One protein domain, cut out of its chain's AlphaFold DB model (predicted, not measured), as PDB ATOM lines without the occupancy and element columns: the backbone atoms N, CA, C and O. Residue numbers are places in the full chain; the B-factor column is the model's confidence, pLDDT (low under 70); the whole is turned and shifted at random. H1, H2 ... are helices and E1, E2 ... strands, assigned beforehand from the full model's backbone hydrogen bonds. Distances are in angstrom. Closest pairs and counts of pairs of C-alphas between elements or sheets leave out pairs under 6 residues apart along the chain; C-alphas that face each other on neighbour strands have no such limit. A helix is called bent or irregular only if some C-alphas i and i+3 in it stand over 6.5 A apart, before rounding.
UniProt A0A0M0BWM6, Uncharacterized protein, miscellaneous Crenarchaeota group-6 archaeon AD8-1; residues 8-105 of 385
ATOM      1  N   PHE A   8     155.608 199.868 122.072       97.31
ATOM      2  CA  PHE A   8     155.262 199.851 120.654       97.31
ATOM      3  C   PHE A   8     155.847 198.635 119.948       97.31
ATOM      4  O   PHE A   8     155.204 198.112 119.045       97.31
ATOM      5  N   LEU A   9     157.010 198.149 120.388       96.31
ATOM      6  CA  LEU A   9     157.573 196.896 119.890       96.31
ATOM      7  C   LEU A   9     156.702 195.695 120.274       96.31
ATOM      8  O   LEU A   9     156.387 194.884 119.410       96.31
ATOM      9  N   HIS A  10     156.254 195.617 121.534       96.00
ATOM     10  CA  HIS A  10     155.304 194.590 121.981       96.00
ATOM     11  C   HIS A  10     153.996 194.655 121.184       96.00
ATOM     12  O   HIS A  10     153.519 193.646 120.675       96.00
ATOM     13  N   LYS A  11     153.436 195.858 121.003       95.50
ATOM     14  CA  LYS A  11     152.245 196.055 120.160       95.50
ATOM     15  C   LYS A  11     152.487 195.613 118.710       95.50
ATOM     16  O   LYS A  11     151.613 194.990 118.115       95.50
ATOM     17  N   GLY A  12     153.659 195.945 118.169       95.00
ATOM     18  CA  GLY A  12     154.110 195.638 116.815       95.00
ATOM     19  C   GLY A  12     154.197 194.153 116.522       95.00
ATOM     20  O   GLY A  12     153.702 193.701 115.494       95.00
ATOM     21  N   LEU A  13     154.819 193.408 117.434       96.31
ATOM     22  CA  LEU A  13     155.115 191.989 117.264       96.31
ATOM     23  C   LEU A  13     154.055 191.061 117.859       96.31
ATOM     24  O   LEU A  13     154.055 189.881 117.536       96.31
ATOM     25  N   GLY A  14     153.120 191.576 118.663       94.44
ATOM     26  CA  GLY A  14     152.173 190.763 119.431       94.44
ATOM     27  C   GLY A  14     151.204 189.899 118.612       94.44
ATOM     28  O   GLY A  14     150.550 189.028 119.176       94.44
ATOM     29  N   CYS A  15     151.103 190.096 117.292       94.50
ATOM     30  CA  CYS A  15     150.374 189.182 116.405       94.50
ATOM     31  C   CYS A  15     151.198 187.954 115.970       94.50
ATOM     32  O   CYS A  15     150.658 187.083 115.301       94.50
ATOM     33  N   ASN A  16     152.480 187.885 116.338       96.50
ATOM     34  CA  ASN A  16     153.402 186.795 116.038       96.50
ATOM     35  C   ASN A  16     154.325 186.550 117.249       96.50
ATOM     36  O   ASN A  16     155.450 187.053 117.321       96.50
ATOM     37  N   SER A  17     153.828 185.780 118.223       95.06
ATOM     38  CA  SER A  17     154.504 185.549 119.508       95.06
ATOM     39  C   SER A  17     155.868 184.869 119.372       95.06
ATOM     40  O   SER A  17     156.774 185.132 120.163       95.06
ATOM     41  N   ASP A  18     156.038 184.000 118.376       93.62
ATOM     42  CA  ASP A  18     157.292 183.275 118.160       93.62
ATOM     43  C   ASP A  18     158.390 184.216 117.656       93.62
ATOM     44  O   ASP A  18     159.522 184.203 118.164       93.62
ATOM     45  N   LEU A  19     158.041 185.095 116.711       92.12
ATOM     46  CA  LEU A  19     158.930 186.152 116.247       92.12
ATOM     47  C   LEU A  19     159.239 187.143 117.371       92.12
ATOM     48  O   LEU A  19     160.404 187.478 117.583       92.12
ATOM     49  N   GLU A  20     158.225 187.568 118.127       95.56
ATOM     50  CA  GLU A  20     158.384 188.456 119.279       95.56
ATOM     51  C   GLU A  20     159.413 187.904 120.276       95.56
ATOM     52  O   GLU A  20     160.419 188.558 120.575       95.56
ATOM     53  N   ASN A  21     159.218 186.664 120.731       90.00
ATOM     54  CA  ASN A  21     160.128 185.993 121.660       90.00
ATOM     55  C   ASN A  21     161.552 185.889 121.094       90.00
ATOM     56  O   ASN A  21     162.534 186.118 121.811       90.00
ATOM     57  N   SER A  22     161.680 185.587 119.800       82.88
ATOM     58  CA  SER A  22     162.975 185.497 119.115       82.88
ATOM     59  C   SER A  22     163.699 186.846 119.075       82.88
ATOM     60  O   SER A  22     164.892 186.920 119.376       82.88
ATOM     61  N   VAL A  23     162.980 187.932 118.779       82.19
ATOM     62  CA  VAL A  23     163.528 189.296 118.724       82.19
ATOM     63  C   VAL A  23     164.004 189.752 120.105       82.19
ATOM     64  O   VAL A  23     165.146 190.202 120.246       82.19
ATOM     65  N   PHE A  24     163.178 189.589 121.142       87.25
ATOM     66  CA  PHE A  24     163.518 190.017 122.505       87.25
ATOM     67  C   PHE A  24     164.649 189.202 123.143       87.25
ATOM     68  O   PHE A  24     165.405 189.745 123.949       87.25
ATOM     69  N   SER A  25     164.774 187.917 122.802       79.19
ATOM     70  CA  SER A  25     165.845 187.059 123.325       79.19
ATOM     71  C   SER A  25     167.176 187.241 122.593       79.19
ATOM     72  O   SER A  25     168.231 187.029 123.194       79.19
ATOM     73  N   THR A  26     167.147 187.654 121.323       76.12
ATOM     74  CA  THR A  26     168.356 187.733 120.489       76.12
ATOM     75  C   THR A  26     169.029 189.104 120.534       76.12
ATOM     76  O   THR A  26     170.259 189.189 120.496       76.12
ATOM     77  N   HIS A  27     168.259 190.190 120.613       78.12
ATOM     78  CA  HIS A  27     168.805 191.535 120.440       78.12
ATOM     79  C   HIS A  27     169.040 192.291 121.752       78.12
ATOM     80  O   HIS A  27     168.386 192.081 122.769       78.12
ATOM     81  N   ASN A  28     170.004 193.216 121.724       77.44
ATOM     82  CA  ASN A  28     170.332 194.051 122.877       77.44
ATOM     83  C   ASN A  28     169.306 195.187 123.080       77.44
ATOM     84  O   ASN A  28     168.550 195.546 122.178       77.44
ATOM     85  N   SER A  29     169.317 195.809 124.262       80.06
ATOM     86  CA  SER A  29     168.352 196.859 124.619       80.06
ATOM     87  C   SER A  29     168.416 198.116 123.748       80.06
ATOM     88  O   SER A  29     167.425 198.834 123.661       80.06
ATOM     89  N   GLU A  30     169.572 198.419 123.151       81.00
ATOM     90  CA  GLU A  30     169.732 199.580 122.269       81.00
ATOM     91  C   GLU A  30     168.992 199.349 120.951       81.00
ATOM     92  O   GLU A  30     168.185 200.182 120.541       81.00
ATOM     93  N   TYR A  31     169.183 198.177 120.343       79.56
ATOM     94  CA  TYR A  31     168.465 197.791 119.135       79.56
ATOM     95  C   TYR A  31     166.961 197.663 119.389       79.56
ATOM     96  O   TYR A  31     166.170 198.214 118.631       79.56
ATOM     97  N   LEU A  32     166.554 197.044 120.503       86.69
ATOM     98  CA  LEU A  32     165.139 196.973 120.891       86.69
ATOM     99  C   LEU A  32     164.523 198.368 121.087       86.69
ATOM    100  O   LEU A  32     163.388 198.597 120.685       86.69
ATOM    101  N   SER A  33     165.275 199.326 121.641       89.44
ATOM    102  CA  SER A  33     164.819 200.718 121.756       89.44
ATOM    103  C   SER A  33     164.670 201.397 120.396       89.44
ATOM    104  O   SER A  33     163.769 202.215 120.214       89.44
ATOM    105  N   TYR A  34     165.557 201.091 119.453       91.38
ATOM    106  CA  TYR A  34     165.446 201.571 118.081       91.38
ATOM    107  C   TYR A  34     164.205 200.989 117.386       91.38
ATOM    108  O   TYR A  34     163.456 201.747 116.770       91.38
ATOM    109  N   LEU A  35     163.947 199.686 117.539       92.94
ATOM    110  CA  LEU A  35     162.764 199.029 116.984       92.94
ATOM    111  C   LEU A  35     161.471 199.571 117.601       92.94
ATOM    112  O   LEU A  35     160.535 199.882 116.873       92.94
ATOM    113  N   ASP A  36     161.428 199.756 118.921       97.31
ATOM    114  CA  ASP A  36     160.278 200.361 119.603       97.31
ATOM    115  C   ASP A  36     159.959 201.752 119.043       97.31
ATOM    116  O   ASP A  36     158.814 202.050 118.705       97.31
ATOM    117  N   LYS A  37     160.993 202.575 118.831       97.06
ATOM    118  CA  LYS A  37     160.848 203.880 118.183       97.06
ATOM    119  C   LYS A  37     160.368 203.765 116.731       97.06
ATOM    120  O   LYS A  37     159.547 204.578 116.313       97.06
ATOM    121  N   LEU A  38     160.857 202.787 115.968       97.00
ATOM    122  CA  LEU A  38     160.406 202.534 114.597       97.00
ATOM    123  C   LEU A  38     158.907 202.210 114.566       97.00
ATOM    124  O   LEU A  38     158.162 202.892 113.869       97.00
ATOM    125  N   PHE A  39     158.447 201.251 115.374       97.75
ATOM    126  CA  PHE A  39     157.020 200.921 115.474       97.75
ATOM    127  C   PHE A  39     156.183 202.105 115.955       97.75
ATOM    128  O   PHE A  39     155.106 202.341 115.413       97.75
ATOM    129  N   LYS A  40     156.679 202.881 116.928       97.50
ATOM    130  CA  LYS A  40     156.018 204.107 117.384       97.50
ATOM    131  C   LYS A  40     155.778 205.081 116.231       97.50
ATOM    132  O   LYS A  40     154.641 205.478 116.011       97.50
ATOM    133  N   GLU A  41     156.831 205.424 115.486       97.50
ATOM    134  CA  GLU A  41     156.744 206.361 114.356       97.50
ATOM    135  C   GLU A  41     155.764 205.868 113.278       97.50
ATOM    136  O   GLU A  41     155.049 206.675 112.688       97.50
ATOM    137  N   LEU A  42     155.690 204.553 113.041       97.81
ATOM    138  CA  LEU A  42     154.745 203.977 112.082       97.81
ATOM    139  C   LEU A  42     153.296 204.010 112.590       97.81
ATOM    140  O   LEU A  42     152.407 204.383 111.831       97.81
ATOM    141  N   TYR A  43     153.052 203.664 113.859       96.12
ATOM    142  CA  TYR A  43     151.710 203.685 114.454       96.12
ATOM    143  C   TYR A  43     151.142 205.091 114.648       96.12
ATOM    144  O   TYR A  43     149.927 205.260 114.600       96.12
ATOM    145  N   GLU A  44     151.995 206.075 114.931       95.56
ATOM    146  CA  GLU A  44     151.592 207.482 115.044       95.56
ATOM    147  C   GLU A  44     151.379 208.133 113.667       95.56
ATOM    148  O   GLU A  44     150.728 209.173 113.571       95.56
ATOM    149  N   GLY A  45     151.914 207.530 112.602       93.50
ATOM    150  CA  GLY A  45     151.694 207.951 111.223       93.50
ATOM    151  C   GLY A  45     150.478 207.293 110.565       93.50
ATOM    152  O   GLY A  45     149.774 206.469 111.141       93.50
ATOM    153  N   THR A  46     150.250 207.627 109.296       91.75
ATOM    154  CA  THR A  46     149.207 207.032 108.441       91.75
ATOM    155  C   THR A  46     149.662 205.702 107.823       91.75
ATOM    156  O   THR A  46     149.550 205.511 106.610       91.75
ATOM    157  N   CYS A  47     150.256 204.818 108.633       96.75
ATOM    158  CA  CYS A  47     150.735 203.506 108.197       96.75
ATOM    159  C   CYS A  47     149.743 202.408 108.578       96.75
ATOM    160  O   CYS A  47     149.546 202.110 109.756       96.75
ATOM    161  N   ASN A  48     149.171 201.755 107.573       96.25
ATOM    162  CA  ASN A  48     148.174 200.708 107.755       96.25
ATOM    163  C   ASN A  48     148.781 199.308 107.596       96.25
ATOM    164  O   ASN A  48     149.787 199.117 106.908       96.25
ATOM    165  N   SER A  49     148.123 198.320 108.209       96.25
ATOM    166  CA  SER A  49     148.390 196.884 108.015       96.25
ATOM    167  C   SER A  49     149.774 196.385 108.461       96.25
ATOM    168  O   SER A  49     150.233 195.346 107.994       96.25
ATOM    169  N   ILE A  50     150.430 197.066 109.410       96.44
ATOM    170  CA  ILE A  50     151.727 196.633 109.978       96.44
ATOM    171  C   ILE A  50     151.647 195.194 110.521       96.44
ATOM    172  O   ILE A  50     152.526 194.372 110.274       96.44
ATOM    173  N   ASN A  51     150.561 194.876 111.230       94.88
ATOM    174  CA  ASN A  51     150.311 193.560 111.816       94.88
ATOM    175  C   ASN A  51     150.210 192.443 110.765       94.88
ATOM    176  O   ASN A  51     150.619 191.321 111.039       94.88
ATOM    177  N   VAL A  52     149.701 192.740 109.564       92.50
ATOM    178  CA  VAL A  52     149.645 191.759 108.471       92.50
ATOM    179  C   VAL A  52     151.060 191.344 108.087       92.50
ATOM    180  O   VAL A  52     151.375 190.156 108.101       92.50
ATOM    181  N   LYS A  53     151.941 192.321 107.841       93.94
ATOM    182  CA  LYS A  53     153.318 192.048 107.416       93.94
ATOM    183  C   LYS A  53     154.136 191.326 108.493       93.94
ATOM    184  O   LYS A  53     154.900 190.408 108.196       93.94
ATOM    185  N   VAL A  54     153.941 191.695 109.758       96.00
ATOM    186  CA  VAL A  54     154.562 191.005 110.902       96.00
ATOM    187  C   VAL A  54     154.098 189.547 110.993       96.00
ATOM    188  O   VAL A  54     154.913 188.653 111.221       96.00
ATOM    189  N   ASN A  55     152.806 189.285 110.792       95.06
ATOM    190  CA  ASN A  55     152.259 187.927 110.823       95.06
ATOM    191  C   ASN A  55     152.764 187.057 109.656       95.06
ATOM    192  O   ASN A  55     152.919 185.850 109.804       95.06
ATOM    193  N   GLU A  56     153.070 187.663 108.506       93.38
ATOM    194  CA  GLU A  56     153.669 186.982 107.348       93.38
ATOM    195  C   GLU A  56     155.183 186.731 107.494       93.38
ATOM    196  O   GLU A  56     155.778 186.078 106.636       93.38
ATOM    197  N   THR A  57     155.820 187.229 108.560       92.12
ATOM    198  CA  THR A  57     157.261 187.068 108.803       92.12
ATOM    199  C   THR A  57     157.511 185.825 109.667       92.12
ATOM    200  O   THR A  57     157.264 185.863 110.870       92.12
ATOM    201  N   PRO A  58     158.004 184.708 109.100       85.12
ATOM    202  CA  PRO A  58     157.970 183.417 109.788       85.12
ATOM    203  C   PRO A  58     159.028 183.270 110.886       85.12
ATOM    204  O   PRO A  58     158.829 182.508 111.826       85.12
ATOM    205  N   ASP A  59     160.175 183.939 110.755       79.00
ATOM    206  CA  ASP A  59     161.305 183.758 111.661       79.00
ATOM    207  C   ASP A  59     162.242 184.976 111.692       79.00
ATOM    208  O   ASP A  59     162.084 185.955 110.955       79.00
ATOM    209  N   LEU A  60     163.268 184.883 112.540       74.56
ATOM    210  CA  LEU A  60     164.283 185.918 112.694       74.56
ATOM    211  C   LEU A  60     165.126 186.144 111.424       74.56
ATOM    212  O   LEU A  60     165.604 187.253 111.214       74.56
ATOM    213  N   ASN A  61     165.286 185.143 110.548       68.81
ATOM    214  CA  ASN A  61     166.050 185.309 109.302       68.81
ATOM    215  C   ASN A  61     165.304 186.203 108.297       68.81
ATOM    216  O   ASN A  61     165.925 186.850 107.456       68.81
ATOM    217  N   HIS A  62     163.971 186.231 108.363       83.06
ATOM    218  CA  HIS A  62     163.135 187.112 107.543       83.06
ATOM    219  C   HIS A  62     162.893 188.471 108.211       83.06
ATOM    220  O   HIS A  62     162.518 189.429 107.532       83.06
ATOM    221  N   PHE A  63     163.160 188.583 109.514       85.62
ATOM    222  CA  PHE A  63     162.949 189.803 110.282       85.62
ATOM    223  C   PHE A  63     163.741 190.996 109.741       85.62
ATOM    224  O   PHE A  63     163.191 192.086 109.637       85.62
ATOM    225  N   ASP A  64     164.985 190.808 109.300       82.50
ATOM    226  CA  ASP A  64     165.772 191.901 108.711       82.50
ATOM    227  C   ASP A  64     165.159 192.443 107.411       82.50
ATOM    228  O   ASP A  64     165.268 193.634 107.115       82.50
ATOM    229  N   SER A  65     164.473 191.589 106.641       88.81
ATOM    230  CA  SER A  65     163.728 192.037 105.457       88.81
ATOM    231  C   SER A  65     162.503 192.855 105.866       88.81
ATOM    232  O   SER A  65     162.286 193.929 105.308       88.81
ATOM    233  N   LEU A  66     161.777 192.415 106.901       93.94
ATOM    234  CA  LEU A  66     160.694 193.199 107.501       93.94
ATOM    235  C   LEU A  66     161.201 194.561 108.002       93.94
ATOM    236  O   LEU A  66     160.573 195.578 107.731       93.94
ATOM    237  N   ILE A  67     162.347 194.623 108.688       93.25
ATOM    238  CA  ILE A  67     162.909 195.898 109.165       93.25
ATOM    239  C   ILE A  67     163.233 196.842 108.003       93.25
ATOM    240  O   ILE A  67     162.939 198.035 108.102       93.25
ATOM    241  N   SER A  68     163.784 196.338 106.894       94.00
ATOM    242  CA  SER A  68     163.990 197.144 105.685       94.00
ATOM    243  C   SER A  68     162.679 197.724 105.155       94.00
ATOM    244  O   SER A  68     162.617 198.912 104.836       94.00
ATOM    245  N   GLU A  69     161.615 196.923 105.106       97.19
ATOM    246  CA  GLU A  69     160.293 197.390 104.685       97.19
ATOM    247  C   GLU A  69     159.723 198.471 105.617       97.19
ATOM    248  O   GLU A  69     159.294 199.530 105.155       97.19
ATOM    249  N   LEU A  70     159.782 198.255 106.934       97.56
ATOM    250  CA  LEU A  70     159.339 199.222 107.946       97.56
ATOM    251  C   LEU A  70     160.119 200.545 107.864       97.56
ATOM    252  O   LEU A  70     159.566 201.623 108.083       97.56
ATOM    253  N   GLU A  71     161.402 200.489 107.522       96.88
ATOM    254  CA  GLU A  71     162.240 201.673 107.352       96.88
ATOM    255  C   GLU A  71     161.906 202.484 106.097       96.88
ATOM    256  O   GLU A  71     161.868 203.717 106.159       96.88
ATOM    257  N   PHE A  72     161.590 201.819 104.984       97.88
ATOM    258  CA  PHE A  72     161.044 202.500 103.810       97.88
ATOM    259  C   PHE A  72     159.673 203.115 104.103       97.88
ATOM    260  O   PHE A  72     159.462 204.287 103.796       97.88
ATOM    261  N   ALA A  73     158.783 202.389 104.787       98.06
ATOM    262  CA  ALA A  73     157.499 202.932 105.232       98.06
ATOM    263  C   ALA A  73     157.686 204.209 106.071       98.06
ATOM    264  O   ALA A  73     157.066 205.237 105.798       98.06
ATOM    265  N   ARG A  74     158.619 204.193 107.031       97.25
ATOM    266  CA  ARG A  74     158.960 205.367 107.848       97.25
ATOM    267  C   ARG A  74     159.456 206.543 107.009       97.25
ATOM    268  O   ARG A  74     159.122 207.689 107.312       97.25
ATOM    269  N   TYR A  75     160.264 206.280 105.986       96.12
ATOM    270  CA  TYR A  75     160.721 207.309 105.055       96.12
ATOM    271  C   TYR A  75     159.553 207.939 104.281       96.12
ATOM    272  O   TYR A  75     159.450 209.166 104.226       96.12
ATOM    273  N   PHE A  76     158.628 207.131 103.758       96.31
ATOM    274  CA  PHE A  76     157.469 207.639 103.018       96.31
ATOM    275  C   PHE A  76     156.522 208.464 103.902       96.31
ATOM    276  O   PHE A  76     156.095 209.544 103.498       96.31
ATOM    277  N   LEU A  77     156.282 208.044 105.151       95.44
ATOM    278  CA  LEU A  77     155.495 208.830 106.116       95.44
ATOM    279  C   LEU A  77     156.119 210.207 106.399       95.44
ATOM    280  O   LEU A  77     155.406 211.206 106.512       95.44
ATOM    281  N   LYS A  78     157.454 210.284 106.500       93.25
ATOM    282  CA  LYS A  78     158.166 211.562 106.704       93.25
ATOM    283  C   LYS A  78     157.967 212.519 105.529       93.25
ATOM    284  O   LYS A  78     157.747 213.705 105.766       93.25
ATOM    285  N   ASN A  79     157.878 211.972 104.319       91.19
ATOM    286  CA  ASN A  79     157.536 212.685 103.086       91.19
ATOM    287  C   ASN A  79     156.016 212.878 102.891       91.19
ATOM    288  O   ASN A  79     155.559 213.133 101.782       91.19
ATOM    289  N   LYS A  80     155.216 212.785 103.965       92.69
ATOM    290  CA  LYS A  80     153.764 213.058 103.968       92.69
ATOM    291  C   LYS A  80     152.935 212.129 103.075       92.69
ATOM    292  O   LYS A  80     151.825 212.485 102.687       92.69
ATOM    293  N   MET A  81     153.442 210.933 102.793       94.75
ATOM    294  CA  MET A  81     152.702 209.904 102.068       94.75
ATOM    295  C   MET A  81     151.947 209.002 103.041       94.75
ATOM    296  O   MET A  81     152.412 208.723 104.146       94.75
ATOM    297  N   GLN A  82     150.792 208.508 102.613       96.88
ATOM    298  CA  GLN A  82     150.109 207.405 103.277       96.88
ATOM    299  C   GLN A  82     150.771 206.091 102.873       96.88
ATOM    300  O   GLN A  82     151.172 205.939 101.721       96.88
ATOM    301  N   VAL A  83     150.881 205.146 103.807       98.00
ATOM    302  CA  VAL A  83     151.521 203.848 103.562       98.00
ATOM    303  C   VAL A  83     150.560 202.738 103.954       98.00
ATOM    304  O   VAL A  83     149.989 202.753 105.041       98.00
ATOM    305  N   THR A  84     150.393 201.749 103.085       98.00
ATOM    306  CA  THR A  84     149.624 200.538 103.381       98.00
ATOM    307  C   THR A  84     150.455 199.320 103.018       98.00
ATOM    308  O   THR A  84     150.769 199.117 101.846       98.00
ATOM    309  N   PHE A  85     150.801 198.504 104.015       97.81
ATOM    310  CA  PHE A  85     151.401 197.193 103.766       97.81
ATOM    311  C   PHE A  85     150.398 196.279 103.073       97.81
ATOM    312  O   PHE A  85     149.225 196.226 103.458       97.81
ATOM    313  N   LEU A  86     150.861 195.574 102.044       95.88
ATOM    314  CA  LEU A  86     150.013 194.719 101.231       95.88
ATOM    315  C   LEU A  86     150.236 193.246 101.605       95.88
ATOM    316  O   LEU A  86     151.383 192.801 101.628       95.88
ATOM    317  N   PRO A  87     149.164 192.481 101.869       92.38
ATOM    318  CA  PRO A  87     149.266 191.040 102.067       92.38
ATOM    319  C   PRO A  87     149.784 190.336 100.808       92.38
ATOM    320  O   PRO A  87     149.428 190.718  99.688       92.38
ATOM    321  N   HIS A  88     150.521 189.237 100.963       88.25
ATOM    322  CA  HIS A  88     151.084 188.495  99.825       88.25
ATOM    323  C   HIS A  88     150.035 187.968  98.832       88.25
ATOM    324  O   HIS A  88     150.335 187.782  97.651       88.25
ATOM    325  N   ASN A  89     148.808 187.715  99.290       87.44
ATOM    326  CA  ASN A  89     147.733 187.118  98.497       87.44
ATOM    327  C   ASN A  89     146.786 188.138  97.841       87.44
ATOM    328  O   ASN A  89     145.825 187.724  97.189       87.44
ATOM    329  N   ILE A  90     147.040 189.446  97.972       91.81
ATOM    330  CA  ILE A  90     146.102 190.478  97.499       91.81
ATOM    331  C   ILE A  90     145.868 190.436  95.978       91.81
ATOM    332  O   ILE A  90     144.776 190.761  95.525       91.81
ATOM    333  N   PHE A  91     146.838 189.965  95.185       91.94
ATOM    334  CA  PHE A  91     146.708 189.837  93.721       91.94
ATOM    335  C   PHE A  91     146.265 188.437  93.259       91.94
ATOM    336  O   PHE A  91     146.634 187.997  92.169       91.94
ATOM    337  N   GLN A  92     145.480 187.728  94.081       87.81
ATOM    338  CA  GLN A  92     144.757 186.498  93.713       87.81
ATOM    339  C   GLN A  92     145.630 185.443  93.005       87.81
ATOM    340  O   GLN A  92     145.344 185.002  91.895       87.81
ATOM    341  N   GLY A  93     146.729 185.041  93.646       83.44
ATOM    342  CA  GLY A  93     147.663 184.041  93.106       83.44
ATOM    343  C   GLY A  93     148.838 184.624  92.317       83.44
ATOM    344  O   GLY A  93     149.769 183.892  91.985       83.44
ATOM    345  N   ARG A  94     148.854 185.941  92.080       91.19
ATOM    346  CA  ARG A  94     150.011 186.662  91.530       91.19
ATOM    347  C   ARG A  94     150.831 187.327  92.624       91.19
ATOM    348  O   ARG A  94     150.370 187.532  93.744       91.19
ATOM    349  N   LYS A  95     152.068 187.687  92.278       90.38
ATOM    350  CA  LYS A  95     153.001 188.326  93.209       90.38
ATOM    351  C   LYS A  95     152.615 189.784  93.432       90.38
ATOM    352  O   LYS A  95     152.786 190.614  92.539       90.38
ATOM    353  N   ALA A  96     152.154 190.077  94.641       92.38
ATOM    354  CA  ALA A  96     151.922 191.435  95.099       92.38
ATOM    355  C   ALA A  96     153.247 192.176  95.398       92.38
ATOM    356  O   ALA A  96     154.270 191.527  95.679       92.38
ATOM    357  N   PRO A  97     153.233 193.519  95.319       95.50
ATOM    358  CA  PRO A  97     154.274 194.359  95.897       95.50
ATOM    359  C   PRO A  97     154.178 194.365  97.429       95.50
ATOM    360  O   PRO A  97     153.149 193.989  97.984       95.50
ATOM    361  N   ASP A  98     155.230 194.809  98.114       96.81
ATOM    362  CA  ASP A  98     155.284 194.792  99.585       96.81
ATOM    363  C   ASP A  98     154.391 195.865 100.231       96.81
ATOM    364  O   ASP A  98     153.791 195.645 101.288       96.81
ATOM    365  N   MET A  99     154.272 197.035  99.600       97.56
ATOM    366  CA  MET A  99     153.407 198.114 100.083       97.56
ATOM    367  C   MET A  99     152.872 198.994  98.951       97.56
ATOM    368  O   MET A  99     153.417 199.044  97.846       97.56
ATOM    369  N   MET A 100     151.806 199.728  99.255       97.56
ATOM    370  CA  MET A 100     151.308 200.845  98.460       97.56
ATOM    371  C   MET A 100     151.560 202.147  99.212       97.56
ATOM    372  O   MET A 100     151.341 202.222 100.424       97.56
ATOM    373  N   ILE A 101     151.993 203.166  98.481       97.25
ATOM    374  CA  ILE A 101     152.112 204.533  98.970       97.25
ATOM    375  C   ILE A 101     151.215 205.457  98.158       97.25
ATOM    376  O   ILE A 101     151.099 205.299  96.940       97.25
ATOM    377  N   SER A 102     150.618 206.426  98.843       95.62
ATOM    378  CA  SER A 102     149.706 207.399  98.244       95.62
ATOM    379  C   SER A 102     150.031 208.810  98.726       95.62
ATOM    380  O   SER A 102     150.167 209.050  99.927       95.62
ATOM    381  N   SER A 103     150.140 209.751  97.794       91.62
ATOM    382  CA  SER A 103     150.172 211.195  98.042       91.62
ATOM    383  C   SER A 103     148.945 211.861  97.405       91.62
ATOM    384  O   SER A 103     148.077 211.189  96.852       91.62
ATOM    385  N   SER A 104     148.851 213.193  97.454       85.31
ATOM    386  CA  SER A 104     147.784 213.934  96.758       85.31
ATOM    387  C   SER A 104     147.793 213.757  95.235       85.31
ATOM    388  O   SER A 104     146.795 214.041  94.577       85.31
ATOM    389  N   SER A 105     148.928 213.344  94.673       85.75
ATOM    390  CA  SER A 105     149.213 213.356  93.233       85.75
ATOM    391  C   SER A 105     149.738 212.022  92.711       85.75
ATOM    392  O   SER A 105     149.877 211.862  91.496       85.75
TER     393      SER A 105
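What this domain is: This is residues 8 to 105 of the 385 residues of an uncharacterized protein of miscellaneous Crenarchaeota group-6 archaeon AD8-1 (UniProt A0A0M0BWM6). A flat helical body has a small two-stranded hairpin, E1 and E2, at one end and helix H2 at the other. Between them the two longest helices, H5 and H3, form a V, meeting through residues 70 to 77 and 38 to 42, while short H1 packs on H3 and on short H4. Residues 89 to 94, in the hairpin's long link, stick out, and residues 47 to 48 run parallel beside E1 as a short pairing. The printed part has 98 residues, with five named helices and then two named strands, an antiparallel sheet of order E1 - E2; its class is mostly helix. It is compact, with a radius of gyration of the C-alphas of 13.5 A, and spans 42 by 32 by 17 A.

How they stand to each other: Start at strands E1, residues 82 to 85, and E2, residues 99 to 102, an antiparallel hairpin at 164 degrees; N 82 and O 102 are 2.8 A apart, N 100 and O 84 2.9 A, both within hydrogen-bond range. Next find H5, residues 60 to 78, whose closest C-alpha pair to E1 is Ala 73 and Val 83, 6.3 A. H5 touches H3, residues 29 to 44, at a steep tilt of 47 degrees, the same way, closest at C-alphas Arg 74 and Leu 42, 6.1 A. The hub is H1, residues 8 to 13, about perpendicular to H3 at 89 degrees; they touch, closest at C-alphas Leu 9 and Asp 36, 4.4 A. H1 also touches H4, residues 50 to 55, closest at C-alphas Leu 13 and Val 54, 6.5 A. H2, residues 17 to 26, only just touches H5, with 3 pairs of C-alphas within 8 A, closest at Leu 19 and Leu 60, 6.4 A. H1 and H2 touch only at the corner, and only just, with 3 such pairs. The helix packing is mostly crossed. Every O i to N i+4 pair is within hydrogen-bond range in H1, H2, H3 and H4, and 13 of 15 are in H5.

Where its parts are: Find C-alpha 8 at (155.262, 199.851, 120.654), where H1 begins. H3 covers 22.0 A and H2 14.1 A. From C-alpha 60 at (164.283, 185.918, 112.694), H5 runs 27.0 A; it is only just irregular, with C-alphas 61 and 64 6.6 A apart. E1 covers 10.3 A, and E2 10.2 A to C-alpha 102 at (149.706, 207.399, 98.244).

The domain as a whole: The two C-alphas farthest apart, of Ser 25 and Ser 105, are 43.3 A apart. The printed part has no cut. E1 to E2 is a long link of 13 residues; the other links are tight. Mean pLDDT of the printed part is 91.8, and residue 61 alone is under 70.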